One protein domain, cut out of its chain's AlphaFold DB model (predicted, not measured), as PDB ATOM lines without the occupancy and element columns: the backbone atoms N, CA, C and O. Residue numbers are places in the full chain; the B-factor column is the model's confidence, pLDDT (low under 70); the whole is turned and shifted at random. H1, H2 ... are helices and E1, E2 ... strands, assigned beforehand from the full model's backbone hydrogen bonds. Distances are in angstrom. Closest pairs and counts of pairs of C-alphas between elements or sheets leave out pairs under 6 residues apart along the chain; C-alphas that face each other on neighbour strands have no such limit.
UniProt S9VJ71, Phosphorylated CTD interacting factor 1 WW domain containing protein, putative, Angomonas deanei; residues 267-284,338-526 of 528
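Overview. This is residues 267 to 284 and 338 to 526 of the 528 residues of the protein "Phosphorylated CTD interacting factor 1 WW domain containing protein, putative" of Angomonas deanei (UniProt S9VJ71). A twisted sheet of seven strands, curled like part of a barrel, runs through the middle, with H2, H3 and H4 over one face and H1 and H6 over the other, in three layers. H5 packs on H3, and a small two-stranded hairpin, E7 and E8, lies beyond the ends of E6 and E9, which it links. The 207 printed residues hold six named helices and nine named strands, in the order H1 E1 H2 E2 H3 E3 E4 E5 H4 H5 E6 E7 E8 E9 H6; the class is mixed, helices and strands. The large sheet is mixed, in the order E1 E2 E3 E9 E6 E4 E5. The whole is compact, with a radius of gyration of the C-alphas of 17.1 A and spans of 45 by 39 by 35 A.

Along the chain. The large sheet has E1, residues 278 to 281; E2, 358 to 363; E3, 394 to 401, 23.6 A long, from C-alpha 394 at (-34.814, -2.394, -14.755); E9, 497 to 502; E6, 469 to 476, 21.0 A; E4, 413 to 416; and E5, 419 to 421. E7 is residues 481 to 484 and E8 489 to 492. The helices are H1, 267 to 274, from C-alpha 267 at (-15.788, 3.007, -11.417); H2, 342 to 347; H3, 368 to 386, 26.7 A; H4, 424 to 442, 27.7 A; H5, 451 to 459; and H6, 516 to 524, ending at C-alpha 524 at (-19.193, 11.954, -16.654).

Arrangement. E3 and E9 are antiparallel, with N 398 and O 500 2.9 A apart, within hydrogen-bond range. E2 and E3 are parallel, with N 362 and O 397 at 2.8 A; with H3 they form a strand-helix-strand unit, two parallel neighbour strands with a helix between, its crossover right-handed. H3 has a height over the sheet of 10.4 A. H4, on the same face, runs across the strands, at 83 degrees to E4 on the local plane. H3 and H5 touch, closest at the C-alphas of Glu 372 and Trp 451, 5.3 A. H1 and H6 touch, closest at the C-alphas of Leu 272 and Ala 519, 6.8 A. Every O i to N i+4 pair is within hydrogen-bond range in H1, H2, H3, H5 and H6, and 11 of 15 are in H4.

Size, cuts and confidence. The C-alphas farthest apart, of Thr 349 and Asp 425, are 50.8 A apart. Residues 285 to 337 are cut out, with 12.8 A between C-alphas 284 and 338. The links E3 to E4 and E9 to H6 are long. Mean pLDDT of the printed part is 82.1; residues 422 to 428 and 507 to 514 are among those under 70.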
ATOM      1  N   LEU A 267     -15.398   1.858 -12.241       81.38
ATOM      2  CA  LEU A 267     -15.788   3.007 -11.417       81.38
ATOM      3  C   LEU A 267     -17.218   3.456 -11.717       81.38
ATOM      4  O   LEU A 267     -17.937   3.811 -10.785       81.38
ATOM      5  N   LEU A 268     -17.663   3.377 -12.977       85.69
ATOM      6  CA  LEU A 268     -19.061   3.619 -13.328       85.69
ATOM      7  C   LEU A 268     -19.965   2.584 -12.646       85.69
ATOM      8  O   LEU A 268     -20.940   2.954 -11.995       85.69
ATOM      9  N   LYS A 269     -19.623   1.291 -12.740       88.00
ATOM     10  CA  LYS A 269     -20.388   0.212 -12.089       88.00
ATOM     11  C   LYS A 269     -20.471   0.429 -10.575       88.00
ATOM     12  O   LYS A 269     -21.549   0.335  -9.995       88.00
ATOM     13  N   GLN A 270     -19.358   0.794  -9.939       84.25
ATOM     14  CA  GLN A 270     -19.304   1.126  -8.512       84.25
ATOM     15  C   GLN A 270     -20.139   2.359  -8.158       84.25
ATOM     16  O   GLN A 270     -20.857   2.335  -7.159       84.25
ATOM     17  N   HIS A 271     -20.070   3.416  -8.969       84.25
ATOM     18  CA  HIS A 271     -20.863   4.624  -8.785       84.25
ATOM     19  C   HIS A 271     -22.362   4.311  -8.845       84.25
ATOM     20  O   HIS A 271     -23.110   4.697  -7.951       84.25
ATOM     21  N   LEU A 272     -22.799   3.554  -9.854       86.88
ATOM     22  CA  LEU A 272     -24.203   3.179 -10.019       86.88
ATOM     23  C   LEU A 272     -24.680   2.259  -8.890       86.88
ATOM     24  O   LEU A 272     -25.760   2.476  -8.340       86.88
ATOM     25  N   HIS A 273     -23.847   1.310  -8.457       85.69
ATOM     26  CA  HIS A 273     -24.138   0.475  -7.291       85.69
ATOM     27  C   HIS A 273     -24.342   1.326  -6.028       85.69
ATOM     28  O   HIS A 273     -25.332   1.174  -5.316       85.69
ATOM     29  N   ALA A 274     -23.458   2.297  -5.785       82.06
ATOM     30  CA  ALA A 274     -23.558   3.212  -4.649       82.06
ATOM     31  C   ALA A 274     -24.814   4.096  -4.666       82.06
ATOM     32  O   ALA A 274     -25.234   4.585  -3.618       82.06
ATOM     33  N   ARG A 275     -25.431   4.293  -5.837       83.31
ATOM     34  CA  ARG A 275     -26.711   5.000  -5.998       83.31
ATOM     35  C   ARG A 275     -27.939   4.098  -5.857       83.31
ATOM     36  O   ARG A 275     -29.046   4.548  -6.136       83.31
ATOM     37  N   GLY A 276     -27.753   2.872  -5.371       84.06
ATOM     38  CA  GLY A 276     -28.833   1.959  -4.995       84.06
ATOM     39  C   GLY A 276     -29.172   0.909  -6.050       84.06
ATOM     40  O   GLY A 276     -30.091   0.125  -5.829       84.06
ATOM     41  N   TYR A 277     -28.445   0.856  -7.171       88.56
ATOM     42  CA  TYR A 277     -28.645  -0.189  -8.172       88.56
ATOM     43  C   TYR A 277     -27.994  -1.512  -7.763       88.56
ATOM     44  O   TYR A 277     -26.868  -1.556  -7.268       88.56
ATOM     45  N   ARG A 278     -28.652  -2.620  -8.102       90.19
ATOM     46  CA  ARG A 278     -28.014  -3.927  -8.251       90.19
ATOM     47  C   ARG A 278     -27.457  -4.018  -9.671       90.19
ATOM     48  O   ARG A 278     -28.181  -4.321 -10.616       90.19
ATOM     49  N   VAL A 279     -26.174  -3.707  -9.818       91.12
ATOM     50  CA  VAL A 279     -25.487  -3.716 -11.120       91.12
ATOM     51  C   VAL A 279     -25.114  -5.143 -11.500       91.12
ATOM     52  O   VAL A 279     -24.470  -5.798 -10.698       91.12
ATOM     53  N   MET A 280     -25.461  -5.634 -12.687       92.81
ATOM     54  CA  MET A 280     -25.093  -6.978 -13.153       92.81
ATOM     55  C   MET A 280     -24.549  -6.941 -14.579       92.81
ATOM     56  O   MET A 280     -25.065  -6.215 -15.428       92.81
ATOM     57  N   ASP A 281     -23.532  -7.755 -14.854       93.25
ATOM     58  CA  ASP A 281     -22.931  -7.852 -16.184       93.25
ATOM     59  C   ASP A 281     -23.645  -8.925 -17.008       93.25
ATOM     60  O   ASP A 281     -23.732 -10.079 -16.584       93.25
ATOM     61  N   LEU A 282     -24.133  -8.569 -18.196       92.12
ATOM     62  CA  LEU A 282     -24.769  -9.518 -19.113       92.12
ATOM     63  C   LEU A 282     -23.754 -10.236 -20.021       92.12
ATOM     64  O   LEU A 282     -24.002 -11.341 -20.495       92.12
ATOM     65  N   CYS A 283     -22.583  -9.643 -20.236       89.62
ATOM     66  CA  CYS A 283     -21.499 -10.250 -21.004       89.62
ATOM     67  C   CYS A 283     -20.223 -10.300 -20.183       89.62
ATOM     68  O   CYS A 283     -19.356  -9.433 -20.275       89.62
ATOM     69  N   ALA A 284     -20.105 -11.343 -19.369       90.06
ATOM     70  CA  ALA A 284     -18.929 -11.535 -18.550       90.06
ATOM     71  C   ALA A 284     -18.499 -13.001 -18.472       90.06
ATOM     72  O   ALA A 284     -19.044 -13.911 -19.091       90.06
ATOM     73  N   LEU A 338     -28.730 -14.182 -23.642       90.62
ATOM     74  CA  LEU A 338     -29.796 -14.438 -24.611       90.62
ATOM     75  C   LEU A 338     -30.992 -15.199 -24.014       90.62
ATOM     76  O   LEU A 338     -32.074 -15.165 -24.592       90.62
ATOM     77  N   ARG A 339     -30.823 -15.839 -22.851       88.75
ATOM     78  CA  ARG A 339     -31.842 -16.685 -22.209       88.75
ATOM     79  C   ARG A 339     -32.332 -16.132 -20.874       88.75
ATOM     80  O   ARG A 339     -33.452 -16.414 -20.468       88.75
ATOM     81  N   VAL A 340     -31.515 -15.331 -20.192       91.56
ATOM     82  CA  VAL A 340     -31.879 -14.754 -18.892       91.56
ATOM     83  C   VAL A 340     -33.028 -13.754 -19.033       91.56
ATOM     84  O   VAL A 340     -32.947 -12.801 -19.809       91.56
ATOM     85  N   ASN A 341     -34.088 -13.946 -18.246       93.44
ATOM     86  CA  ASN A 341     -35.213 -13.022 -18.147       93.44
ATOM     87  C   ASN A 341     -34.951 -11.981 -17.037       93.44
ATOM     88  O   ASN A 341     -34.897 -12.347 -15.860       93.44
ATOM     89  N   PRO A 342     -34.812 -10.682 -17.363       93.88
ATOM     90  CA  PRO A 342     -34.463  -9.663 -16.373       93.88
ATOM     91  C   PRO A 342     -35.549  -9.450 -15.304       93.88
ATOM     92  O   PRO A 342     -35.235  -9.090 -14.171       93.88
ATOM     93  N   VAL A 343     -36.815  -9.741 -15.619       93.69
ATOM     94  CA  VAL A 343     -37.935  -9.651 -14.667       93.69
ATOM     95  C   VAL A 343     -37.844 -10.758 -13.617       93.69
ATOM     96  O   VAL A 343     -38.020 -10.514 -12.422       93.69
ATOM     97  N   GLU A 344     -37.508 -11.978 -14.038       94.50
ATOM     98  CA  GLU A 344     -37.276 -13.092 -13.114       94.50
ATOM     99  C   GLU A 344     -36.069 -12.823 -12.218       94.50
ATOM    100  O   GLU A 344     -36.138 -13.068 -11.014       94.50
ATOM    101  N   VAL A 345     -34.995 -12.254 -12.773       94.88
ATOM    102  CA  VAL A 345     -33.823 -11.823 -11.997       94.88
ATOM    103  C   VAL A 345     -34.212 -10.778 -10.950       94.88
ATOM    104  O   VAL A 345     -33.797 -10.902  -9.798       94.88
ATOM    105  N   TYR A 346     -35.043  -9.792 -11.306       93.75
ATOM    106  CA  TYR A 346     -35.487  -8.744 -10.379       93.75
ATOM    107  C   TYR A 346     -36.232  -9.332  -9.175       93.75
ATOM    108  O   TYR A 346     -36.028  -8.888  -8.043       93.75
ATOM    109  N   HIS A 347     -37.070 -10.345  -9.405       93.19
ATOM    110  CA  HIS A 347     -37.862 -11.004  -8.366       93.19
ATOM    111  C   HIS A 347     -37.141 -12.147  -7.641       93.19
ATOM    112  O   HIS A 347     -37.651 -12.644  -6.633       93.19
ATOM    113  N   ASN A 348     -35.975 -12.575  -8.122       94.31
ATOM    114  CA  ASN A 348     -35.242 -13.690  -7.543       94.31
ATOM    115  C   ASN A 348     -34.659 -13.299  -6.178       94.31
ATOM    116  O   ASN A 348     -33.752 -12.478  -6.083       94.31
ATOM    117  N   THR A 349     -35.130 -13.938  -5.108       92.88
ATOM    118  CA  THR A 349     -34.729 -13.616  -3.726       92.88
ATOM    119  C   THR A 349     -33.291 -14.000  -3.384       92.88
ATOM    120  O   THR A 349     -32.793 -13.612  -2.333       92.88
ATOM    121  N   VAL A 350     -32.632 -14.800  -4.223       90.69
ATOM    122  CA  VAL A 350     -31.215 -15.151  -4.074       90.69
ATOM    123  C   VAL A 350     -30.341 -14.111  -4.777       90.69
ATOM    124  O   VAL A 350     -29.349 -13.667  -4.207       90.69
ATOM    125  N   VAL A 351     -30.735 -13.691  -5.983       90.38
ATOM    126  CA  VAL A 351     -29.960 -12.757  -6.816       90.38
ATOM    127  C   VAL A 351     -30.198 -11.294  -6.425       90.38
ATOM    128  O   VAL A 351     -29.251 -10.516  -6.331       90.38
ATOM    129  N   ASN A 352     -31.448 -10.923  -6.146       91.56
ATOM    130  CA  ASN A 352     -31.863  -9.577  -5.755       91.56
ATOM    131  C   ASN A 352     -32.747  -9.607  -4.487       91.56
ATOM    132  O   ASN A 352     -33.932  -9.265  -4.540       91.56
ATOM    133  N   PRO A 353     -32.197 -10.017  -3.326       89.38
ATOM    134  CA  PRO A 353     -32.962 -10.181  -2.084       89.38
ATOM    135  C   PRO A 353     -33.683  -8.904  -1.637       89.38
ATOM    136  O   PRO A 353     -34.808  -8.968  -1.142       89.38
ATOM    137  N   ASP A 354     -33.051  -7.749  -1.847       87.62
ATOM    138  CA  ASP A 354     -33.543  -6.446  -1.386       87.62
ATOM    139  C   ASP A 354     -34.518  -5.793  -2.376       87.62
ATOM    140  O   ASP A 354     -35.022  -4.703  -2.109       87.62
ATOM    141  N   LYS A 355     -34.776  -6.439  -3.527       87.94
ATOM    142  CA  LYS A 355     -35.542  -5.878  -4.652       87.94
ATOM    143  C   LYS A 355     -35.043  -4.487  -5.059       87.94
ATOM    144  O   LYS A 355     -35.829  -3.586  -5.341       87.94
ATOM    145  N   ALA A 356     -33.724  -4.312  -5.058       89.19
ATOM    146  CA  ALA A 356     -33.105  -3.091  -5.546       89.19
ATOM    147  C   ALA A 356     -33.361  -2.952  -7.059       89.19
ATOM    148  O   ALA A 356     -33.471  -3.979  -7.743       89.19
ATOM    149  N   PRO A 357     -33.431  -1.723  -7.601       91.38
ATOM    150  CA  PRO A 357     -33.435  -1.506  -9.042       91.38
ATOM    151  C   PRO A 357     -32.306  -2.281  -9.713       91.38
ATOM    152  O   PRO A 357     -31.155  -2.192  -9.278       91.38
ATOM    153  N   LEU A 358     -32.612  -3.031 -10.767       93.31
ATOM    154  CA  LEU A 358     -31.569  -3.683 -11.545       93.31
ATOM    155  C   LEU A 358     -30.949  -2.678 -12.507       93.31
ATOM    156  O   LEU A 358     -31.658  -1.916 -13.164       93.31
ATOM    157  N   LEU A 359     -29.625  -2.724 -12.617       94.12
ATOM    158  CA  LEU A 359     -28.903  -2.116 -13.720       94.12
ATOM    159  C   LEU A 359     -28.146  -3.204 -14.467       94.12
ATOM    160  O   LEU A 359     -27.198  -3.783 -13.936       94.12
ATOM    161  N   LEU A 360     -28.537  -3.463 -15.704       95.06
ATOM    162  CA  LEU A 360     -27.917  -4.493 -16.524       95.06
ATOM    163  C   LEU A 360     -26.927  -3.852 -17.496       95.06
ATOM    164  O   LEU A 360     -27.295  -3.008 -18.315       95.06
ATOM    165  N   THR A 361     -25.656  -4.235 -17.392       93.19
ATOM    166  CA  THR A 361     -24.600  -3.705 -18.257       93.19
ATOM    167  C   THR A 361     -24.323  -4.657 -19.414       93.19
ATOM    168  O   THR A 361     -24.130  -5.864 -19.237       93.19
ATOM    169  N   TYR A 362     -24.316  -4.102 -20.619       89.25
ATOM    170  CA  TYR A 362     -23.886  -4.780 -21.831       89.25
ATOM    171  C   TYR A 362     -22.420  -4.413 -22.091       89.25
ATOM    172  O   TYR A 362     -22.124  -3.412 -22.741       89.25
ATOM    173  N   ASP A 363     -21.513  -5.236 -21.557       81.31
ATOM    174  CA  ASP A 363     -20.077  -5.230 -21.868       81.31
ATOM    175  C   ASP A 363     -19.859  -5.961 -23.199       81.31
ATOM    176  O   ASP A 363     -19.590  -7.164 -23.244       81.31
ATOM    177  N   VAL A 364     -20.115  -5.261 -24.298       74.69
ATOM    178  CA  VAL A 364     -20.445  -5.904 -25.569       74.69
ATOM    179  C   VAL A 364     -19.254  -6.651 -26.179       74.69
ATOM    180  O   VAL A 364     -18.158  -6.084 -26.299       74.69
ATOM    181  N   PRO A 365     -19.437  -7.928 -26.576       77.94
ATOM    182  CA  PRO A 365     -18.411  -8.661 -27.297       77.94
ATOM    183  C   PRO A 365     -18.192  -8.025 -28.672       77.94
ATOM    184  O   PRO A 365     -19.135  -7.568 -29.312       77.94
ATOM    185  N   TYR A 366     -16.958  -8.038 -29.171       75.56
ATOM    186  CA  TYR A 366     -16.645  -7.618 -30.543       75.56
ATOM    187  C   TYR A 366     -17.070  -8.688 -31.566       75.56
ATOM    188  O   TYR A 366     -16.242  -9.187 -32.329       75.56
ATOM    189  N   ASP A 367     -18.343  -9.069 -31.520       80.44
ATOM    190  CA  ASP A 367     -19.029 -10.048 -32.357       80.44
ATOM    191  C   ASP A 367     -20.385  -9.446 -32.743       80.44
ATOM    192  O   ASP A 367     -21.321  -9.416 -31.940       80.44
ATOM    193  N   GLU A 368     -20.465  -8.881 -33.947       77.94
ATOM    194  CA  GLU A 368     -21.645  -8.154 -34.416       77.94
ATOM    195  C   GLU A 368     -22.861  -9.064 -34.574       77.94
ATOM    196  O   GLU A 368     -23.986  -8.640 -34.301       77.94
ATOM    197  N   ASP A 369     -22.642 -10.316 -34.972       80.31
ATOM    198  CA  ASP A 369     -23.721 -11.280 -35.116       80.31
ATOM    199  C   ASP A 369     -24.369 -11.529 -33.746       80.31
ATOM    200  O   ASP A 369     -25.598 -11.585 -33.622       80.31
ATOM    201  N   LEU A 370     -23.565 -11.731 -32.695       83.44
ATOM    202  CA  LEU A 370     -24.067 -11.909 -31.333       83.44
ATOM    203  C   LEU A 370     -24.741 -10.629 -30.822       83.44
ATOM    204  O   LEU A 370     -25.799 -10.713 -30.195       83.44
ATOM    205  N   CYS A 371     -24.190  -9.456 -31.148       86.31
ATOM    206  CA  CYS A 371     -24.815  -8.167 -30.849       86.31
ATOM    207  C   CYS A 371     -26.223  -8.058 -31.444       86.31
ATOM    208  O   CYS A 371     -27.140  -7.640 -30.738       86.31
ATOM    209  N   GLU A 372     -26.431  -8.488 -32.694       86.69
ATOM    210  CA  GLU A 372     -27.758  -8.492 -33.331       86.69
ATOM    211  C   GLU A 372     -28.789  -9.234 -32.475       86.69
ATOM    212  O   GLU A 372     -29.878  -8.717 -32.212       86.69
ATOM    213  N   LEU A 373     -28.435 -10.419 -31.978       87.19
ATOM    214  CA  LEU A 373     -29.327 -11.206 -31.129       87.19
ATOM    215  C   LEU A 373     -29.546 -10.558 -29.764       87.19
ATOM    216  O   LEU A 373     -30.680 -10.482 -29.287       87.19
ATOM    217  N   MET A 374     -28.469 -10.089 -29.141       90.38
ATOM    218  CA  MET A 374     -28.504  -9.491 -27.812       90.38
ATOM    219  C   MET A 374     -29.349  -8.227 -27.778       90.38
ATOM    220  O   MET A 374     -30.176  -8.069 -26.882       90.38
ATOM    221  N   PHE A 375     -29.191  -7.351 -28.765       90.94
ATOM    222  CA  PHE A 375     -29.958  -6.117 -28.848       90.94
ATOM    223  C   PHE A 375     -31.382  -6.346 -29.338       90.94
ATOM    224  O   PHE A 375     -32.302  -5.691 -28.855       90.94
ATOM    225  N   THR A 376     -31.609  -7.330 -30.212       90.69
ATOM    226  CA  THR A 376     -32.977  -7.767 -30.515       90.69
ATOM    227  C   THR A 376     -33.678  -8.242 -29.243       90.69
ATOM    228  O   THR A 376     -34.809  -7.833 -28.980       90.69
ATOM    229  N   LYS A 377     -33.010  -9.045 -28.406       92.50
ATOM    230  CA  LYS A 377     -33.554  -9.445 -27.105       92.50
ATOM    231  C   LYS A 377     -33.756  -8.249 -26.179       92.50
ATOM    232  O   LYS A 377     -34.836  -8.143 -25.618       92.50
ATOM    233  N   LEU A 378     -32.790  -7.336 -26.072       94.31
ATOM    234  CA  LEU A 378     -32.920  -6.112 -25.273       94.31
ATOM    235  C   LEU A 378     -34.209  -5.361 -25.620       94.31
ATOM    236  O   LEU A 378     -34.981  -5.039 -24.729       94.31
ATOM    237  N   THR A 379     -34.499  -5.149 -26.908       92.44
ATOM    238  CA  THR A 379     -35.742  -4.464 -27.305       92.44
ATOM    239  C   THR A 379     -37.011  -5.222 -26.903       92.44
ATOM    240  O   THR A 379     -38.017  -4.596 -26.573       92.44
ATOM    241  N   ARG A 380     -36.974  -6.562 -26.878       91.94
ATOM    242  CA  ARG A 380     -38.082  -7.387 -26.371       91.94
ATOM    243  C   ARG A 380     -38.206  -7.293 -24.854       91.94
ATOM    244  O   ARG A 380     -39.322  -7.179 -24.363       91.94
ATOM    245  N   ASP A 381     -37.087  -7.320 -24.134       93.19
ATOM    246  CA  ASP A 381     -37.052  -7.171 -22.680       93.19
ATOM    247  C   ASP A 381     -37.589  -5.794 -22.264       93.19
ATOM    248  O   ASP A 381     -38.427  -5.713 -21.371       93.19
ATOM    249  N   MET A 382     -37.172  -4.722 -22.950       91.94
ATOM    250  CA  MET A 382     -37.693  -3.366 -22.746       91.94
ATOM    251  C   MET A 382     -39.214  -3.348 -22.909       91.94
ATOM    252  O   MET A 382     -39.924  -2.919 -22.004       91.94
ATOM    253  N   HIS A 383     -39.725  -3.888 -24.019       89.31
ATOM    254  CA  HIS A 383     -41.164  -3.932 -24.268       89.31
ATOM    255  C   HIS A 383     -41.924  -4.767 -23.230       89.31
ATOM    256  O   HIS A 383     -42.989  -4.367 -22.768       89.31
ATOM    257  N   LEU A 384     -41.371  -5.911 -22.816       88.75
ATOM    258  CA  LEU A 384     -41.940  -6.726 -21.746       88.75
ATOM    259  C   LEU A 384     -42.065  -5.907 -20.457       88.75
ATOM    260  O   LEU A 384     -43.133  -5.882 -19.853       88.75
ATOM    261  N   VAL A 385     -41.003  -5.205 -20.064       88.12
ATOM    262  CA  VAL A 385     -40.969  -4.384 -18.849       88.12
ATOM    263  C   VAL A 385     -41.962  -3.214 -18.909       88.12
ATOM    264  O   VAL A 385     -42.566  -2.900 -17.887       88.12
ATOM    265  N   GLU A 386     -42.212  -2.620 -20.081       84.19
ATOM    266  CA  GLU A 386     -43.262  -1.595 -20.260       84.19
ATOM    267  C   GLU A 386     -44.674  -2.121 -19.970       84.19
ATOM    268  O   GLU A 386     -45.537  -1.363 -19.529       84.19
ATOM    269  N   THR A 387     -44.930  -3.408 -20.226       81.81
ATOM    270  CA  THR A 387     -46.259  -4.014 -20.017       81.81
ATOM    271  C   THR A 387     -46.518  -4.453 -18.574       81.81
ATOM    272  O   THR A 387     -47.643  -4.835 -18.243       81.81
ATOM    273  N   LEU A 388     -45.494  -4.426 -17.721       79.19
ATOM    274  CA  LEU A 388     -45.560  -4.900 -16.341       79.19
ATOM    275  C   LEU A 388     -45.912  -3.778 -15.353       79.19
ATOM    276  O   LEU A 388     -45.838  -2.590 -15.658       79.19
ATOM    277  N   ASP A 389     -46.317  -4.176 -14.143       66.38
ATOM    278  CA  ASP A 389     -46.628  -3.257 -13.043       66.38
ATOM    279  C   ASP A 389     -45.436  -2.326 -12.722       66.38
ATOM    280  O   ASP A 389     -44.273  -2.732 -12.785       66.38
ATOM    281  N   GLN A 390     -45.717  -1.086 -12.307       67.75
ATOM    282  CA  GLN A 390     -44.731  -0.016 -12.062       67.75
ATOM    283  C   GLN A 390     -43.765  -0.310 -10.894       67.75
ATOM    284  O   GLN A 390     -42.876   0.486 -10.602       67.75
ATOM    285  N   ALA A 391     -43.929  -1.447 -10.211       76.62
ATOM    286  CA  ALA A 391     -43.106  -1.883  -9.086       76.62
ATOM    287  C   ALA A 391     -41.754  -2.509  -9.490       76.62
ATOM    288  O   ALA A 391     -40.935  -2.800  -8.612       76.62
ATOM    289  N   VAL A 392     -41.518  -2.751 -10.783       86.50
ATOM    290  CA  VAL A 392     -40.238  -3.248 -11.316       86.50
ATOM    291  C   VAL A 392     -39.432  -2.077 -11.878       86.50
ATOM    292  O   VAL A 392     -39.973  -1.285 -12.648       86.50
ATOM    293  N   GLN A 393     -38.151  -1.974 -11.500       89.50
ATOM    294  CA  GLN A 393     -37.205  -1.008 -12.070       89.50
ATOM    295  C   GLN A 393     -35.998  -1.746 -12.666       89.50
ATOM    296  O   GLN A 393     -35.181  -2.297 -11.921       89.50
ATOM    297  N   ILE A 394     -35.902  -1.761 -13.997       93.12
ATOM    298  CA  ILE A 394     -34.814  -2.394 -14.755       93.12
ATOM    299  C   ILE A 394     -34.272  -1.386 -15.767       93.12
ATOM    300  O   ILE A 394     -34.920  -1.082 -16.765       93.12
ATOM    301  N   ASP A 395     -33.064  -0.899 -15.511       94.38
ATOM    302  CA  ASP A 395     -32.354   0.033 -16.379       94.38
ATOM    303  C   ASP A 395     -31.162  -0.672 -17.061       94.38
ATOM    304  O   ASP A 395     -30.668  -1.700 -16.583       94.38
ATOM    305  N   TYR A 396     -30.664  -0.109 -18.164       95.19
ATOM    306  CA  TYR A 396     -29.555  -0.678 -18.931       95.19
ATOM    307  C   TYR A 396     -28.465   0.349 -19.233       95.19
ATOM    308  O   TYR A 396     -28.738   1.527 -19.459       95.19
ATOM    309  N   VAL A 397     -27.219  -0.123 -19.296       94.94
ATOM    310  CA  VAL A 397     -26.077   0.640 -19.821       94.94
ATOM    311  C   VAL A 397     -25.377  -0.196 -20.882       94.94
ATOM    312  O   VAL A 397     -24.990  -1.335 -20.626       94.94
ATOM    313  N   LEU A 398     -25.218   0.368 -22.075       93.06
ATOM    314  CA  LEU A 398     -24.529  -0.256 -23.198       93.06
ATOM    315  C   LEU A 398     -23.199   0.458 -23.411       93.06
ATOM    316  O   LEU A 398     -23.158   1.687 -23.411       93.06
ATOM    317  N   VAL A 399     -22.128  -0.309 -23.606       90.00
ATOM    318  CA  VAL A 399     -20.791   0.220 -23.896       90.00
ATOM    319  C   VAL A 399     -20.308  -0.407 -25.192       90.00
ATOM    320  O   VAL A 399     -20.109  -1.619 -25.273       90.00
ATOM    321  N   LEU A 400     -20.147   0.426 -26.214       87.38
ATOM    322  CA  LEU A 400     -20.031   0.004 -27.601       87.38
ATOM    323  C   LEU A 400     -18.827   0.664 -28.278       87.38
ATOM    324  O   LEU A 400     -18.567   1.836 -28.039       87.38
ATOM    325  N   PRO A 401     -18.076  -0.021 -29.149       84.50
ATOM    326  CA  PRO A 401     -17.167   0.655 -30.066       84.50
ATOM    327  C   PRO A 401     -17.924   1.608 -31.010       84.50
ATOM    328  O   PRO A 401     -18.928   1.239 -31.616       84.50
ATOM    329  N   LEU A 402     -17.382   2.817 -31.201       79.75
ATOM    330  CA  LEU A 402     -18.010   3.911 -31.964       79.75
ATOM    331  C   LEU A 402     -18.238   3.603 -33.453       79.75
ATOM    332  O   LEU A 402     -18.956   4.319 -34.142       79.75
ATOM    333  N   TRP A 403     -17.615   2.561 -33.999       76.75
ATOM    334  CA  TRP A 403     -17.809   2.211 -35.406       76.75
ATOM    335  C   TRP A 403     -19.225   1.694 -35.724       76.75
ATOM    336  O   TRP A 403     -19.528   1.443 -36.886       76.75
ATOM    337  N   TRP A 404     -20.107   1.561 -34.729       76.94
ATOM    338  CA  TRP A 404     -21.545   1.439 -34.951       76.94
ATOM    339  C   TRP A 404     -22.189   2.823 -34.868       76.94
ATOM    340  O   TRP A 404     -22.240   3.435 -33.809       76.94
ATOM    341  N   ASP A 405     -22.689   3.325 -35.996       77.00
ATOM    342  CA  ASP A 405     -23.407   4.598 -36.013       77.00
ATOM    343  C   ASP A 405     -24.842   4.424 -35.482       77.00
ATOM    344  O   ASP A 405     -25.762   4.055 -36.220       77.00
ATOM    345  N   ILE A 406     -25.037   4.656 -34.180       82.31
ATOM    346  CA  ILE A 406     -26.353   4.578 -33.535       82.31
ATOM    347  C   ILE A 406     -26.951   5.979 -33.422       82.31
ATOM    348  O   ILE A 406     -26.473   6.832 -32.689       82.31
ATOM    349  N   GLN A 407     -28.033   6.229 -34.152       82.12
ATOM    350  CA  GLN A 407     -28.661   7.552 -34.238       82.12
ATOM    351  C   GLN A 407     -29.874   7.659 -33.300       82.12
ATOM    352  O   GLN A 407     -31.018   7.632 -33.771       82.12
ATOM    353  N   LEU A 408     -29.649   7.729 -31.985       85.81
ATOM    354  CA  LEU A 408     -30.709   7.809 -30.969       85.81
ATOM    355  C   LEU A 408     -31.501   9.139 -31.006       85.81
ATOM    356  O   LEU A 408     -31.040  10.132 -31.563       85.81
ATOM    357  N   PRO A 409     -32.730   9.193 -30.448       84.38
ATOM    358  CA  PRO A 409     -33.533  10.423 -30.312       84.38
ATOM    359  C   PRO A 409     -33.031  11.426 -29.256       84.38
ATOM    360  O   PRO A 409     -33.831  12.174 -28.701       84.38
ATOM    361  N   ILE A 410     -31.737  11.453 -28.961       83.75
ATOM    362  CA  ILE A 410     -31.119  12.367 -28.001       83.75
ATOM    363  C   ILE A 410     -29.803  12.874 -28.589       83.75
ATOM    364  O   ILE A 410     -29.172  12.199 -29.399       83.75
ATOM    365  N   THR A 411     -29.404  14.093 -28.235       83.56
ATOM    366  CA  THR A 411     -28.127  14.651 -28.686       83.56
ATOM    367  C   THR A 411     -26.972  13.943 -27.985       83.56
ATOM    368  O   THR A 411     -26.934  13.906 -26.755       83.56
ATOM    369  N   LYS A 412     -26.013  13.438 -28.767       86.69
ATOM    370  CA  LYS A 412     -24.794  12.824 -28.234       86.69
ATOM    371  C   LYS A 412     -23.941  13.852 -27.496       86.69
ATOM    372  O   LYS A 412     -23.714  14.958 -27.991       86.69
ATOM    373  N   VAL A 413     -23.435  13.476 -26.328       86.88
ATOM    374  CA  VAL A 413     -22.457  14.251 -25.564       86.88
ATOM    375  C   VAL A 413     -21.059  13.805 -25.973       86.88
ATOM    376  O   VAL A 413     -20.753  12.619 -25.920       86.88
ATOM    377  N   PHE A 414     -20.201  14.740 -26.372       84.94
ATOM    378  CA  PHE A 414     -18.867  14.413 -26.870       84.94
ATOM    379  C   PHE A 414     -17.782  14.596 -25.806       84.94
ATOM    380  O   PHE A 414     -17.745  15.618 -25.113       84.94
ATOM    381  N   PHE A 415     -16.878  13.625 -25.718       85.31
ATOM    382  CA  PHE A 415     -15.722  13.606 -24.832       85.31
ATOM    383  C   PHE A 415     -14.454  13.312 -25.634       85.31
ATOM    384  O   PHE A 415     -14.311  12.240 -26.221       85.31
ATOM    385  N   GLU A 416     -13.503  14.239 -25.621       81.38
ATOM    386  CA  GLU A 416     -12.227  14.114 -26.324       81.38
ATOM    387  C   GLU A 416     -11.075  14.428 -25.371       81.38
ATOM    388  O   GLU A 416     -11.097  15.439 -24.668       81.38
ATOM    389  N   ASN A 417     -10.066  13.550 -25.331       79.31
ATOM    390  CA  ASN A 417      -8.880  13.704 -24.475       79.31
ATOM    391  C   ASN A 417      -9.239  14.006 -23.005       79.31
ATOM    392  O   ASN A 417      -8.683  14.911 -22.380       79.31
ATOM    393  N   GLY A 418     -10.232  13.281 -22.482       74.81
ATOM    394  CA  GLY A 418     -10.716  13.416 -21.106       74.81
ATOM    395  C   GLY A 418     -11.604  14.636 -20.837       74.81
ATOM    396  O   GLY A 418     -12.012  14.831 -19.696       74.81
ATOM    397  N   LYS A 419     -11.925  15.457 -21.846       78.25
ATOM    398  CA  LYS A 419     -12.729  16.675 -21.672       78.25
ATOM    399  C   LYS A 419     -14.043  16.600 -22.423       78.25
ATOM    400  O   LYS A 419     -14.088  16.224 -23.593       78.25
ATOM    401  N   ARG A 420     -15.115  17.033 -21.760       82.38
ATOM    402  CA  ARG A 420     -16.413  17.250 -22.398       82.38
ATOM    403  C   ARG A 420     -16.307  18.427 -23.368       82.38
ATOM    404  O   ARG A 420     -15.956  19.533 -22.964       82.38
ATOM    405  N   SER A 421     -16.625  18.201 -24.636       71.75
ATOM    406  CA  SER A 421     -16.648  19.246 -25.658       71.75
ATOM    407  C   SER A 421     -18.086  19.706 -25.896       71.75
ATOM    408  O   SER A 421     -18.966  18.905 -26.208       71.75
ATOM    409  N   LEU A 422     -18.335  21.004 -25.710       64.12
ATOM    410  CA  LEU A 422     -19.654  21.640 -25.862       64.12
ATOM    411  C   LEU A 422     -19.721  22.604 -27.066       64.12
ATOM    412  O   LEU A 422     -20.728  23.289 -27.246       64.12
ATOM    413  N   SER A 423     -18.657  22.718 -27.873       60.50
ATOM    414  CA  SER A 423     -18.607  23.686 -28.977       60.50
ATOM    415  C   SER A 423     -19.361  23.189 -30.220       60.50
ATOM    416  O   SER A 423     -19.400  21.994 -30.511       60.50
ATOM    417  N   LYS A 424     -19.939  24.124 -30.991       59.19
ATOM    418  CA  LYS A 424     -20.586  23.824 -32.285       59.19
ATOM    419  C   LYS A 424     -19.606  23.253 -33.318       59.19
ATOM    420  O   LYS A 424     -19.998  22.418 -34.125       59.19
ATOM    421  N   ASP A 425     -18.339  23.663 -33.260       59.31
ATOM    422  CA  ASP A 425     -17.272  23.107 -34.103       59.31
ATOM    423  C   ASP A 425     -17.001  21.634 -33.748       59.31
ATOM    424  O   ASP A 425     -16.851  20.794 -34.634       59.31
ATOM    425  N   GLY A 426     -17.090  21.285 -32.457       60.16
ATOM    426  CA  GLY A 426     -16.994  19.905 -31.980       60.16
ATOM    427  C   GLY A 426     -18.112  18.989 -32.489       60.16
ATOM    428  O   GLY A 426     -17.918  17.781 -32.556       60.16
ATOM    429  N   THR A 427     -19.266  19.533 -32.899       65.19
ATOM    430  CA  THR A 427     -20.366  18.740 -33.478       65.19
ATOM    431  C   THR A 427     -20.048  18.285 -34.907       65.19
ATOM    432  O   THR A 427     -20.291  17.131 -35.251       65.19
ATOM    433  N   ALA A 428     -19.440  19.156 -35.720       68.44
ATOM    434  CA  ALA A 428     -19.001  18.807 -37.073       68.44
ATOM    435  C   ALA A 428     -17.801  17.841 -37.055       68.44
ATOM    436  O   ALA A 428     -17.734  16.904 -37.854       68.44
ATOM    437  N   ASP A 429     -16.869  18.032 -36.115       71.44
ATOM    438  CA  ASP A 429     -15.759  17.098 -35.908       71.44
ATOM    439  C   ASP A 429     -16.247  15.726 -35.416       71.44
ATOM    440  O   ASP A 429     -15.762  14.703 -35.904       71.44
ATOM    441  N   LEU A 430     -17.251  15.686 -34.529       71.50
ATOM    442  CA  LEU A 430     -17.901  14.453 -34.081       71.50
ATOM    443  C   LEU A 430     -18.534  13.687 -35.247       71.50
ATOM    444  O   LEU A 430     -18.276  12.494 -35.393       71.50
ATOM    445  N   GLU A 431     -19.329  14.350 -36.089       76.00
ATOM    446  CA  GLU A 431     -19.944  13.716 -37.263       76.00
ATOM    447  C   GLU A 431     -18.885  13.118 -38.193       76.00
ATOM    448  O   GLU A 431     -19.015  11.976 -38.635       76.00
ATOM    449  N   ARG A 432     -17.787  13.847 -38.434       81.31
ATOM    450  CA  ARG A 432     -16.665  13.340 -39.231       81.31
ATOM    451  C   ARG A 432     -16.012  12.117 -38.582       81.31
ATOM    452  O   ARG A 432     -15.733  11.153 -39.290       81.31
ATOM    453  N   ILE A 433     -15.764  12.145 -37.271       78.50
ATOM    454  CA  ILE A 433     -15.141  11.026 -36.546       78.50
ATOM    455  C   ILE A 433     -16.056   9.798 -36.560       78.50
ATOM    456  O   ILE A 433     -15.587   8.704 -36.877       78.50
ATOM    457  N   ILE A 434     -17.349   9.966 -36.264       75.56
ATOM    458  CA  ILE A 434     -18.345   8.888 -36.336       75.56
ATOM    459  C   ILE A 434     -18.344   8.293 -37.741       75.56
ATOM    460  O   ILE A 434     -18.186   7.084 -37.886       75.56
ATOM    461  N   GLN A 435     -18.428   9.128 -38.778       78.50
ATOM    462  CA  GLN A 435     -18.458   8.666 -40.162       78.50
ATOM    463  C   GLN A 435     -17.175   7.918 -40.554       78.50
ATOM    464  O   GLN A 435     -17.236   6.864 -41.189       78.50
ATOM    465  N   GLU A 436     -16.005   8.426 -40.163       80.56
ATOM    466  CA  GLU A 436     -14.721   7.775 -40.430       80.56
ATOM    467  C   GLU A 436     -14.651   6.396 -39.761       80.56
ATOM    468  O   GLU A 436     -14.312   5.408 -40.420       80.56
ATOM    469  N   LYS A 437     -15.004   6.303 -38.473       76.12
ATOM    470  CA  LYS A 437     -14.954   5.043 -37.719       76.12
ATOM    471  C   LYS A 437     -16.024   4.060 -38.185       76.12
ATOM    472  O   LYS A 437     -15.696   2.894 -38.391       76.12
ATOM    473  N   ALA A 438     -17.246   4.514 -38.447       71.81
ATOM    474  CA  ALA A 438     -18.315   3.677 -38.985       71.81
ATOM    475  C   ALA A 438     -17.995   3.142 -40.389       71.81
ATOM    476  O   ALA A 438     -18.336   2.003 -40.716       71.81
ATOM    477  N   SER A 439     -17.244   3.897 -41.203       66.62
ATOM    478  CA  SER A 439     -16.806   3.432 -42.528       66.62
ATOM    479  C   SER A 439     -15.897   2.198 -42.478       66.62
ATOM    480  O   SER A 439     -15.835   1.455 -43.456       66.62
ATOM    481  N   VAL A 440     -15.210   1.938 -41.356       68.69
ATOM    482  CA  VAL A 440     -14.362   0.744 -41.181       68.69
ATOM    483  C   VAL A 440     -15.188  -0.535 -41.311       68.69
ATOM    484  O   VAL A 440     -14.720  -1.512 -41.880       68.69
ATOM    485  N   LEU A 441     -16.442  -0.516 -40.858       67.62
ATOM    486  CA  LEU A 441     -17.350  -1.657 -40.952       67.62
ATOM    487  C   LEU A 441     -17.901  -1.889 -42.360       67.62
ATOM    488  O   LEU A 441     -18.314  -3.010 -42.659       67.62
ATOM    489  N   GLN A 442     -17.914  -0.850 -43.196       68.75
ATOM    490  CA  GLN A 442     -18.319  -0.909 -44.606       68.75
ATOM    491  C   GLN A 442     -17.165  -1.346 -45.523       68.75
ATOM    492  O   GLN A 442     -17.367  -1.600 -46.708       68.75
ATOM    493  N   LYS A 443     -15.952  -1.414 -44.972       68.19
ATOM    494  CA  LYS A 443     -14.705  -1.762 -45.642       68.19
ATOM    495  C   LYS A 443     -14.389  -3.243 -45.381       68.19
ATOM    496  O   LYS A 443     -14.127  -3.628 -44.246       68.19
ATOM    497  N   GLY A 444     -14.409  -4.081 -46.419       78.00
ATOM    498  CA  GLY A 444     -14.216  -5.541 -46.323       78.00
ATOM    499  C   GLY A 444     -15.518  -6.336 -46.468       78.00
ATOM    500  O   GLY A 444     -16.481  -5.819 -47.025       78.00
ATOM    501  N   TYR A 445     -15.552  -7.589 -45.988       82.00
ATOM    502  CA  TYR A 445     -16.752  -8.439 -46.053       82.00
ATOM    503  C   TYR A 445     -17.896  -7.825 -45.221       82.00
ATOM    504  O   TYR A 445     -17.783  -7.771 -43.990       82.00
ATOM    505  N   PRO A 446     -18.981  -7.340 -45.851       80.94
ATOM    506  CA  PRO A 446     -20.051  -6.660 -45.141       80.94
ATOM    507  C   PRO A 446     -21.029  -7.671 -44.539       80.94
ATOM    508  O   PRO A 446     -21.461  -8.610 -45.206       80.94
ATOM    509  N   VAL A 447     -21.426  -7.438 -43.288       76.44
ATOM    510  CA  VAL A 447     -22.455  -8.227 -42.598       76.44
ATOM    511  C   VAL A 447     -23.657  -7.320 -42.331       76.44
ATOM    512  O   VAL A 447     -23.481  -6.292 -41.671       76.44
ATOM    513  N   PRO A 448     -24.855  -7.631 -42.864       78.12
ATOM    514  CA  PRO A 448     -26.048  -6.840 -42.603       78.12
ATOM    515  C   PRO A 448     -26.584  -7.137 -41.199       78.12
ATOM    516  O   PRO A 448     -26.840  -8.286 -40.852       78.12
ATOM    517  N   TYR A 449     -26.807  -6.087 -40.416       81.88
ATOM    518  CA  TYR A 449     -27.449  -6.151 -39.105       81.88
ATOM    519  C   TYR A 449     -28.493  -5.035 -38.984       81.88
ATOM    520  O   TYR A 449     -28.340  -3.962 -39.568       81.88
ATOM    521  N   ASN A 450     -29.575  -5.296 -38.250       86.00
ATOM    522  CA  ASN A 450     -30.731  -4.404 -38.120       86.00
ATOM    523  C   ASN A 450     -30.878  -3.827 -36.709       86.00
ATOM    524  O   ASN A 450     -31.680  -2.910 -36.498       86.00
ATOM    525  N   TRP A 451     -30.130  -4.342 -35.734       86.62
ATOM    526  CA  TRP A 451     -30.288  -3.989 -34.330       86.62
ATOM    527  C   TRP A 451     -30.128  -2.493 -34.043       86.62
ATOM    528  O   TRP A 451     -30.837  -1.981 -33.181       86.62
ATOM    529  N   THR A 452     -29.280  -1.766 -34.778       86.50
ATOM    530  CA  THR A 452     -29.096  -0.311 -34.611       86.50
ATOM    531  C   THR A 452     -30.399   0.449 -34.877       86.50
ATOM    532  O   THR A 452     -30.803   1.321 -34.103       86.50
ATOM    533  N   HIS A 453     -31.116   0.073 -35.940       87.31
ATOM    534  CA  HIS A 453     -32.419   0.632 -36.289       87.31
ATOM    535  C   HIS A 453     -33.514   0.194 -35.311       87.31
ATOM    536  O   HIS A 453     -34.340   1.015 -34.902       87.31
ATOM    537  N   THR A 454     -33.517  -1.080 -34.912       88.12
ATOM    538  CA  THR A 454     -34.498  -1.632 -33.964       88.12
ATOM    539  C   THR A 454     -34.360  -0.985 -32.586       88.12
ATOM    540  O   THR A 454     -35.364  -0.551 -32.025       88.12
ATOM    541  N   LEU A 455     -33.137  -0.832 -32.072       89.62
ATOM    542  CA  LEU A 455     -32.859  -0.176 -30.794       89.62
ATOM    543  C   LEU A 455     -33.287   1.294 -30.818       89.62
ATOM    544  O   LEU A 455     -34.006   1.742 -29.924       89.62
ATOM    545  N   LYS A 456     -32.937   2.030 -31.884       88.62
ATOM    546  CA  LYS A 456     -33.395   3.413 -32.095       88.62
ATOM    547  C   LYS A 456     -34.919   3.522 -32.042       88.62
ATOM    548  O   LYS A 456     -35.448   4.460 -31.446       88.62
ATOM    549  N   LYS A 457     -35.623   2.590 -32.693       87.31
ATOM    550  CA  LYS A 457     -37.088   2.555 -32.704       87.31
ATOM    551  C   LYS A 457     -37.651   2.229 -31.321       87.31
ATOM    552  O   LYS A 457     -38.578   2.907 -30.900       87.31
ATOM    553  N   ALA A 458     -37.082   1.252 -30.617       86.62
ATOM    554  CA  ALA A 458     -37.506   0.867 -29.270       86.62
ATOM    555  C   ALA A 458     -37.337   2.004 -28.251       86.62
ATOM    556  O   ALA A 458     -38.156   2.147 -27.353       86.62
ATOM    557  N   CYS A 459     -36.336   2.871 -28.433       86.69
ATOM    558  CA  CYS A 459     -36.184   4.064 -27.599       86.69
ATOM    559  C   CYS A 459     -37.324   5.084 -27.792       86.69
ATOM    560  O   CYS A 459     -37.587   5.881 -26.899       86.69
ATOM    561  N   ARG A 460     -38.022   5.061 -28.936       75.06
ATOM    562  CA  ARG A 460     -39.179   5.917 -29.245       75.06
ATOM    563  C   ARG A 460     -40.485   5.122 -29.121       75.06
ATOM    564  O   ARG A 460     -41.132   4.862 -30.140       75.06
ATOM    565  N   SER A 461     -40.877   4.699 -27.918       62.22
ATOM    566  CA  SER A 461     -42.180   4.049 -27.723       62.22
ATOM    567  C   SER A 461     -43.324   5.065 -27.929       62.22
ATOM    568  O   SER A 461     -43.853   5.655 -27.007       62.22
ATOM    569  N   SER A 462     -43.719   5.279 -29.192       59.28
ATOM    570  CA  SER A 462     -44.698   6.274 -29.694       59.28
ATOM    571  C   SER A 462     -44.325   7.760 -29.525       59.28
ATOM    572  O   SER A 462     -43.468   8.118 -28.727       59.28
ATOM    573  N   GLU A 463     -44.971   8.641 -30.304       57.69
ATOM    574  CA  GLU A 463     -44.824  10.107 -30.178       57.69
ATOM    575  C   GLU A 463     -45.376  10.644 -28.845       57.69
ATOM    576  O   GLU A 463     -45.034  11.755 -28.445       57.69
ATOM    577  N   GLU A 464     -46.204   9.855 -28.151       56.72
ATOM    578  CA  GLU A 464     -46.921  10.253 -26.937       56.72
ATOM    579  C   GLU A 464     -46.386   9.596 -25.651       56.72
ATOM    580  O   GLU A 464     -46.828   9.976 -24.566       56.72
ATOM    581  N   ALA A 465     -45.447   8.638 -25.727       59.62
ATOM    582  CA  ALA A 465     -44.912   7.954 -24.544       59.62
ATOM    583  C   ALA A 465     -43.435   8.294 -24.241       59.62
ATOM    584  O   ALA A 465     -42.715   8.836 -25.085       59.62
ATOM    585  N   PRO A 466     -42.986   8.053 -22.994       62.28
ATOM    586  CA  PRO A 466     -41.684   8.506 -22.531       62.28
ATOM    587  C   PRO A 466     -40.518   7.688 -23.114       62.28
ATOM    588  O   PRO A 466     -40.584   6.472 -23.257       62.28
ATOM    589  N   ASN A 467     -39.432   8.391 -23.446       79.94
ATOM    590  CA  ASN A 467     -38.244   7.857 -24.115       79.94
ATOM    591  C   ASN A 467     -37.379   7.023 -23.154       79.94
ATOM    592  O   ASN A 467     -37.066   7.479 -22.054       79.94
ATOM    593  N   TRP A 468     -36.949   5.836 -23.590       89.88
ATOM    594  CA  TRP A 468     -35.997   5.012 -22.833       89.88
ATOM    595  C   TRP A 468     -34.587   5.601 -22.819       89.88
ATOM    596  O   TRP A 468     -33.870   5.476 -21.831       89.88
ATOM    597  N   SER A 469     -34.151   6.214 -23.921       89.94
ATOM    598  CA  SER A 469     -32.809   6.795 -24.000       89.94
ATOM    599  C   SER A 469     -32.705   8.016 -23.090       89.94
ATOM    600  O   SER A 469     -33.470   8.972 -23.224       89.94
ATOM    601  N   CYS A 470     -31.757   7.965 -22.155       89.94
ATOM    602  CA  CYS A 470     -31.571   8.996 -21.135       89.94
ATOM    603  C   CYS A 470     -30.140   9.559 -21.102       89.94
ATOM    604  O   CYS A 470     -29.882  10.546 -20.425       89.94
ATOM    605  N   PHE A 471     -29.194   8.923 -21.797       90.94
ATOM    606  CA  PHE A 471     -27.815   9.385 -21.952       90.94
ATOM    607  C   PHE A 471     -27.204   8.735 -23.196       90.94
ATOM    608  O   PHE A 471     -27.424   7.547 -23.427       90.94
ATOM    609  N   ASP A 472     -26.426   9.488 -23.967       90.06
ATOM    610  CA  ASP A 472     -25.672   8.987 -25.118       90.06
ATOM    611  C   ASP A 472     -24.354   9.767 -25.205       90.06
ATOM    612  O   ASP A 472     -24.350  10.966 -25.499       90.06
ATOM    613  N   GLY A 473     -23.247   9.132 -24.825       89.88
ATOM    614  CA  GLY A 473     -21.931   9.755 -24.716       89.88
ATOM    615  C   GLY A 473     -20.918   9.111 -25.653       89.88
ATOM    616  O   GLY A 473     -20.702   7.905 -25.583       89.88
ATOM    617  N   VAL A 474     -20.242   9.913 -26.476       89.56
ATOM    618  CA  VAL A 474     -19.171   9.468 -27.377       89.56
ATOM    619  C   VAL A 474     -17.823   9.918 -26.844       89.56
ATOM    620  O   VAL A 474     -17.589  11.107 -26.646       89.56
ATOM    621  N   PHE A 475     -16.918   8.965 -26.673       88.19
ATOM    622  CA  PHE A 475     -15.597   9.142 -26.101       88.19
ATOM    623  C   PHE A 475     -14.521   8.787 -27.125       88.19
ATOM    624  O   PHE A 475     -14.528   7.697 -27.699       88.19
ATOM    625  N   VAL A 476     -13.567   9.690 -27.335       83.62
ATOM    626  CA  VAL A 476     -12.450   9.507 -28.270       83.62
ATOM    627  C   VAL A 476     -11.113   9.841 -27.610       83.62
ATOM    628  O   VAL A 476     -11.048  10.606 -26.642       83.62
ATOM    629  N   GLY A 477     -10.033   9.251 -28.133       81.31
ATOM    630  CA  GLY A 477      -8.711   9.341 -27.511       81.31
ATOM    631  C   GLY A 477      -8.751   8.781 -26.089       81.31
ATOM    632  O   GLY A 477      -9.322   7.716 -25.856       81.31
ATOM    633  N   ASP A 478      -8.228   9.536 -25.129       80.25
ATOM    634  CA  ASP A 478      -8.186   9.134 -23.717       80.25
ATOM    635  C   ASP A 478      -9.501   9.422 -22.960       80.25
ATOM    636  O   ASP A 478      -9.558   9.336 -21.737       80.25
ATOM    637  N   GLY A 479     -10.582   9.771 -23.673       79.44
ATOM    638  CA  GLY A 479     -11.876  10.110 -23.070       79.44
ATOM    639  C   GLY A 479     -12.544   8.962 -22.309       79.44
ATOM    640  O   GLY A 479     -13.268   9.218 -21.351       79.44
ATOM    641  N   TYR A 480     -12.299   7.710 -22.703       85.75
ATOM    642  CA  TYR A 480     -12.844   6.534 -22.027       85.75
ATOM    643  C   TYR A 480     -11.729   5.659 -21.463       85.75
ATOM    644  O   TYR A 480     -10.850   5.190 -22.192       85.75
ATOM    645  N   ARG A 481     -11.815   5.391 -20.160       81.81
ATOM    646  CA  ARG A 481     -10.899   4.527 -19.422       81.81
ATOM    647  C   ARG A 481     -11.679   3.340 -18.876       81.81
ATOM    648  O   ARG A 481     -12.748   3.513 -18.305       81.81
ATOM    649  N   TYR A 482     -11.137   2.136 -19.014       81.25
ATOM    650  CA  TYR A 482     -11.730   0.951 -18.391       81.25
ATOM    651  C   TYR A 482     -10.668   0.045 -17.788       81.25
ATOM    652  O   TYR A 482      -9.499   0.048 -18.187       81.25
ATOM    653  N   PHE A 483     -11.070  -0.743 -16.796       80.88
ATOM    654  CA  PHE A 483     -10.171  -1.679 -16.144       80.88
ATOM    655  C   PHE A 483     -10.126  -2.995 -16.919       80.88
ATOM    656  O   PHE A 483     -11.104  -3.738 -16.991       80.88
ATOM    657  N   CYS A 484      -8.963  -3.320 -17.471       82.50
ATOM    658  CA  CYS A 484      -8.739  -4.579 -18.153       82.50
ATOM    659  C   CYS A 484      -8.296  -5.649 -17.155       82.50
ATOM    660  O   CYS A 484      -7.148  -5.667 -16.693       82.50
ATOM    661  N   THR A 485      -9.204  -6.578 -16.848       79.69
ATOM    662  CA  THR A 485      -8.929  -7.652 -15.892       79.69
ATOM    663  C   THR A 485      -7.844  -8.610 -16.372       79.69
ATOM    664  O   THR A 485      -7.127  -9.133 -15.536       79.69
ATOM    665  N   SER A 486      -7.647  -8.821 -17.677       80.88
ATOM    666  CA  SER A 486      -6.588  -9.725 -18.158       80.88
ATOM    667  C   SER A 486      -5.186  -9.172 -17.874       80.88
ATOM    668  O   SER A 486      -4.287  -9.916 -17.490       80.88
ATOM    669  N   THR A 487      -4.996  -7.853 -17.990       82.50
ATOM    670  CA  THR A 487      -3.713  -7.191 -17.703       82.50
ATOM    671  C   THR A 487      -3.610  -6.628 -16.289       82.50
ATOM    672  O   THR A 487      -2.524  -6.202 -15.898       82.50
ATOM    673  N   ASN A 488      -4.705  -6.621 -15.523       83.06
ATOM    674  CA  ASN A 488      -4.803  -5.976 -14.209       83.06
ATOM    675  C   ASN A 488      -4.399  -4.489 -14.255       83.06
ATOM    676  O   ASN A 488      -3.653  -3.997 -13.407       83.06
ATOM    677  N   LYS A 489      -4.811  -3.798 -15.319       82.00
ATOM    678  CA  LYS A 489      -4.434  -2.411 -15.611       82.00
ATOM    679  C   LYS A 489      -5.640  -1.654 -16.117       82.00
ATOM    680  O   LYS A 489      -6.471  -2.210 -16.830       82.00
ATOM    681  N   TRP A 490      -5.666  -0.373 -15.810       80.88
ATOM    682  CA  TRP A 490      -6.497   0.563 -16.533       80.88
ATOM    683  C   TRP A 490      -5.945   0.775 -17.940       80.88
ATOM    684  O   TRP A 490      -4.733   0.937 -18.102       80.88
ATOM    685  N   LEU A 491      -6.827   0.747 -18.932       80.75
ATOM    686  CA  LEU A 491      -6.503   1.033 -20.321       80.75
ATOM    687  C   LEU A 491      -7.277   2.269 -20.783       80.75
ATOM    688  O   LEU A 491      -8.445   2.444 -20.436       80.75
ATOM    689  N   GLU A 492      -6.602   3.092 -21.574       81.62
ATOM    690  CA  GLU A 492      -7.080   4.340 -22.175       81.62
ATOM    691  C   GLU A 492      -6.797   4.276 -23.681       81.62
ATOM    692  O   GLU A 492      -5.966   3.471 -24.121       81.62
ATOM    693  N   GLY A 493      -7.522   5.055 -24.486       71.06
ATOM    694  CA  GLY A 493      -7.279   5.127 -25.931       71.06
ATOM    695  C   GLY A 493      -7.533   3.826 -26.701       71.06
ATOM    696  O   GLY A 493      -7.055   3.674 -27.825       71.06
ATOM    697  N   VAL A 494      -8.249   2.858 -26.113       62.97
ATOM    698  CA  VAL A 494      -8.360   1.492 -26.666       62.97
ATOM    699  C   VAL A 494      -9.228   1.433 -27.926       62.97
ATOM    700  O   VAL A 494      -9.007   0.593 -28.793       62.97
ATOM    701  N   THR A 495     -10.181   2.343 -28.063       70.81
ATOM    702  CA  THR A 495     -10.935   2.649 -29.280       70.81
ATOM    703  C   THR A 495     -11.797   3.869 -28.962       70.81
ATOM    704  O   THR A 495     -11.938   4.240 -27.797       70.81
ATOM    705  N   ALA A 496     -12.378   4.497 -29.979       82.12
ATOM    706  CA  ALA A 496     -13.507   5.372 -29.728       82.12
ATOM    707  C   ALA A 496     -14.691   4.530 -29.213       82.12
ATOM    708  O   ALA A 496     -14.966   3.460 -29.770       82.12
ATOM    709  N   THR A 497     -15.358   5.008 -28.167       88.00
ATOM    710  CA  THR A 497     -16.386   4.289 -27.405       88.00
ATOM    711  C   THR A 497     -17.649   5.129 -27.319       88.00
ATOM    712  O   THR A 497     -17.581   6.331 -27.101       88.00
ATOM    713  N   GLU A 498     -18.801   4.496 -27.436       89.06
ATOM    714  CA  GLU A 498     -20.114   5.062 -27.180       89.06
ATOM    715  C   GLU A 498     -20.715   4.409 -25.927       89.06
ATOM    716  O   GLU A 498     -20.657   3.187 -25.764       89.06
ATOM    717  N   VAL A 499     -21.258   5.220 -25.017       91.81
ATOM    718  CA  VAL A 499     -21.946   4.779 -23.797       91.81
ATOM    719  C   VAL A 499     -23.388   5.257 -23.850       91.81
ATOM    720  O   VAL A 499     -23.645   6.460 -23.830       91.81
ATOM    721  N   ILE A 500     -24.329   4.316 -23.861       93.06
ATOM    722  CA  ILE A 500     -25.766   4.594 -23.943       93.06
ATOM    723  C   ILE A 500     -26.434   4.165 -22.639       93.06
ATOM    724  O   ILE A 500     -26.337   3.006 -22.233       93.06
ATOM    725  N   GLY A 501     -27.142   5.093 -21.997       94.50
ATOM    726  CA  GLY A 501     -28.020   4.825 -20.860       94.50
ATOM    727  C   GLY A 501     -29.470   4.679 -21.311       94.50
ATOM    728  O   GLY A 501     -30.014   5.582 -21.954       94.50
ATOM    729  N   LEU A 502     -30.098   3.559 -20.951       94.44
ATOM    730  CA  LEU A 502     -31.514   3.292 -21.193       94.44
ATOM    731  C   LEU A 502     -32.233   3.166 -19.849       94.44
ATOM    732  O   LEU A 502     -32.048   2.185 -19.128       94.44
ATOM    733  N   ALA A 503     -33.037   4.164 -19.507       91.88
ATOM    734  CA  ALA A 503     -33.842   4.172 -18.297       91.88
ATOM    735  C   ALA A 503     -35.263   3.699 -18.605       91.88
ATOM    736  O   ALA A 503     -35.893   4.202 -19.534       91.88
ATOM    737  N   GLN A 504     -35.792   2.789 -17.790       89.81
ATOM    738  CA  GLN A 504     -37.190   2.397 -17.872       89.81
ATOM    739  C   GLN A 504     -38.089   3.625 -17.650       89.81
ATOM    740  O   GLN A 504     -37.971   4.303 -16.619       89.81
ATOM    741  N   PRO A 505     -39.026   3.908 -18.567       82.38
ATOM    742  CA  PRO A 505     -39.965   4.997 -18.391       82.38
ATOM    743  C   PRO A 505     -40.925   4.721 -17.225       82.38
ATOM    744  O   PRO A 505     -41.650   3.728 -17.228       82.38
ATOM    745  N   GLN A 506     -40.953   5.600 -16.219       74.88
ATOM    746  CA  GLN A 506     -41.868   5.485 -15.077       74.88
ATOM    747  C   GLN A 506     -42.586   6.818 -14.813       74.88
ATOM    748  O   GLN A 506     -41.920   7.807 -14.500       74.88
ATOM    749  N   PRO A 507     -43.932   6.868 -14.877       58.47
ATOM    750  CA  PRO A 507     -44.681   8.112 -14.682       58.47
ATOM    751  C   PRO A 507     -44.715   8.602 -13.223       58.47
ATOM    752  O   PRO A 507     -44.956   9.782 -12.999       58.47
ATOM    753  N   ASN A 508     -44.424   7.741 -12.236       55.56
ATOM    754  CA  ASN A 508     -44.445   8.069 -10.800       55.56
ATOM    755  C   ASN A 508     -43.145   7.650 -10.089       55.56
ATOM    756  O   ASN A 508     -43.176   6.960  -9.066       55.56
ATOM    757  N   ARG A 509     -41.983   8.022 -10.640       60.66
ATOM    758  CA  ARG A 509     -40.683   7.674 -10.046       60.66
ATOM    759  C   ARG A 509     -40.574   8.298  -8.649       60.66
ATOM    760  O   ARG A 509     -40.566   9.517  -8.505       60.66
ATOM    761  N   THR A 510     -40.529   7.467  -7.608       51.88
ATOM    762  CA  THR A 510     -40.361   7.958  -6.232       51.88
ATOM    763  C   THR A 510     -38.940   8.494  -6.034       51.88
ATOM    764  O   THR A 510     -37.981   7.907  -6.530       51.88
ATOM    765  N   GLU A 511     -38.785   9.587  -5.279       52.00
ATOM    766  CA  GLU A 511     -37.506  10.290  -5.023       52.00
ATOM    767  C   GLU A 511     -36.407   9.436  -4.350       52.00
ATOM    768  O   GLU A 511     -35.304   9.922  -4.109       52.00
ATOM    769  N   LYS A 512     -36.682   8.166  -4.020       52.78
ATOM    770  CA  LYS A 512     -35.751   7.290  -3.297       52.78
ATOM    771  C   LYS A 512     -34.517   6.886  -4.111       52.78
ATOM    772  O   LYS A 512     -33.492   6.617  -3.495       52.78
ATOM    773  N   ASN A 513     -34.596   6.866  -5.445       57.34
ATOM    774  CA  ASN A 513     -33.482   6.484  -6.316       57.34
ATOM    775  C   ASN A 513     -33.116   7.627  -7.264       57.34
ATOM    776  O   ASN A 513     -33.990   8.241  -7.881       57.34
ATOM    777  N   LEU A 514     -31.817   7.889  -7.410       68.88
ATOM    778  CA  LEU A 514     -31.329   8.861  -8.382       68.88
ATOM    779  C   LEU A 514     -31.654   8.366  -9.804       68.88
ATOM    780  O   LEU A 514     -31.317   7.224 -10.123       68.88
ATOM    781  N   PRO A 515     -32.265   9.187 -10.675       83.88
ATOM    782  CA  PRO A 515     -32.469   8.816 -12.071       83.88
ATOM    783  C   PRO A 515     -31.155   8.430 -12.760       83.88
ATOM    784  O   PRO A 515     -30.151   9.119 -12.568       83.88
ATOM    785  N   LEU A 516     -31.166   7.378 -13.591       90.50
ATOM    786  CA  LEU A 516     -29.979   6.906 -14.323       90.50
ATOM    787  C   LEU A 516     -29.268   8.040 -15.077       90.50
ATOM    788  O   LEU A 516     -28.054   8.170 -14.975       90.50
ATOM    789  N   GLU A 517     -30.018   8.896 -15.777       88.62
ATOM    790  CA  GLU A 517     -29.474  10.077 -16.463       88.62
ATOM    791  C   GLU A 517     -28.662  10.965 -15.521       88.62
ATOM    792  O   GLU A 517     -27.547  11.370 -15.843       88.62
ATOM    793  N   LYS A 518     -29.203  11.255 -14.335       87.44
ATOM    794  CA  LYS A 518     -28.519  12.083 -13.346       87.44
ATOM    795  C   LYS A 518     -27.270  11.378 -12.814       87.44
ATOM    796  O   LYS A 518     -26.257  12.040 -12.648       87.44
ATOM    797  N   ALA A 519     -27.299  10.057 -12.629       89.25
ATOM    798  CA  ALA A 519     -26.118   9.289 -12.219       89.25
ATOM    799  C   ALA A 519     -25.006   9.324 -13.281       89.25
ATOM    800  O   ALA A 519     -23.843   9.549 -12.963       89.25
ATOM    801  N   LEU A 520     -25.366   9.147 -14.556       90.62
ATOM    802  CA  LEU A 520     -24.420   9.201 -15.673       90.62
ATOM    803  C   LEU A 520     -23.857  10.612 -15.863       90.62
ATOM    804  O   LEU A 520     -22.649  10.772 -16.030       90.62
ATOM    805  N   ASN A 521     -24.703  11.639 -15.767       87.62
ATOM    806  CA  ASN A 521     -24.273  13.033 -15.821       87.62
ATOM    807  C   ASN A 521     -23.400  13.424 -14.626       87.62
ATOM    808  O   ASN A 521     -22.459  14.181 -14.806       87.62
ATOM    809  N   GLU A 522     -23.659  12.922 -13.423       86.69
ATOM    810  CA  GLU A 522     -22.770  13.153 -12.280       86.69
ATOM    811  C   GLU A 522     -21.427  12.431 -12.458       86.69
ATOM    812  O   GLU A 522     -20.382  12.981 -12.126       86.69
ATOM    813  N   PHE A 523     -21.422  11.217 -13.018       86.50
ATOM    814  CA  PHE A 523     -20.187  10.465 -13.230       86.50
ATOM    815  C   PHE A 523     -19.293  11.066 -14.331       86.50
ATOM    816  O   PHE A 523     -18.073  11.145 -14.146       86.50
ATOM    817  N   TYR A 524     -19.894  11.473 -15.456       85.44
ATOM    818  CA  TYR A 524     -19.193  11.954 -16.654       85.44
ATOM    819  C   TYR A 524     -19.182  13.482 -16.825       85.44
ATOM    820  O   TYR A 524     -18.387  13.997 -17.603       85.44
ATOM    821  N   GLY A 525     -20.095  14.212 -16.186       70.75
ATOM    822  CA  GLY A 525     -20.446  15.590 -16.546       70.75
ATOM    823  C   GLY A 525     -19.825  16.704 -15.704       70.75
ATOM    824  O   GLY A 525     -20.046  17.863 -16.052       70.75
ATOM    825  N   GLU A 526     -19.057  16.403 -14.657       56.78
ATOM    826  CA  GLU A 526     -18.240  17.413 -13.973       56.78
ATOM    827  C   GLU A 526     -16.906  17.605 -14.713       56.78
ATOM    828  O   GLU A 526     -16.291  16.632 -15.156       56.78
TER     829      GLU A 526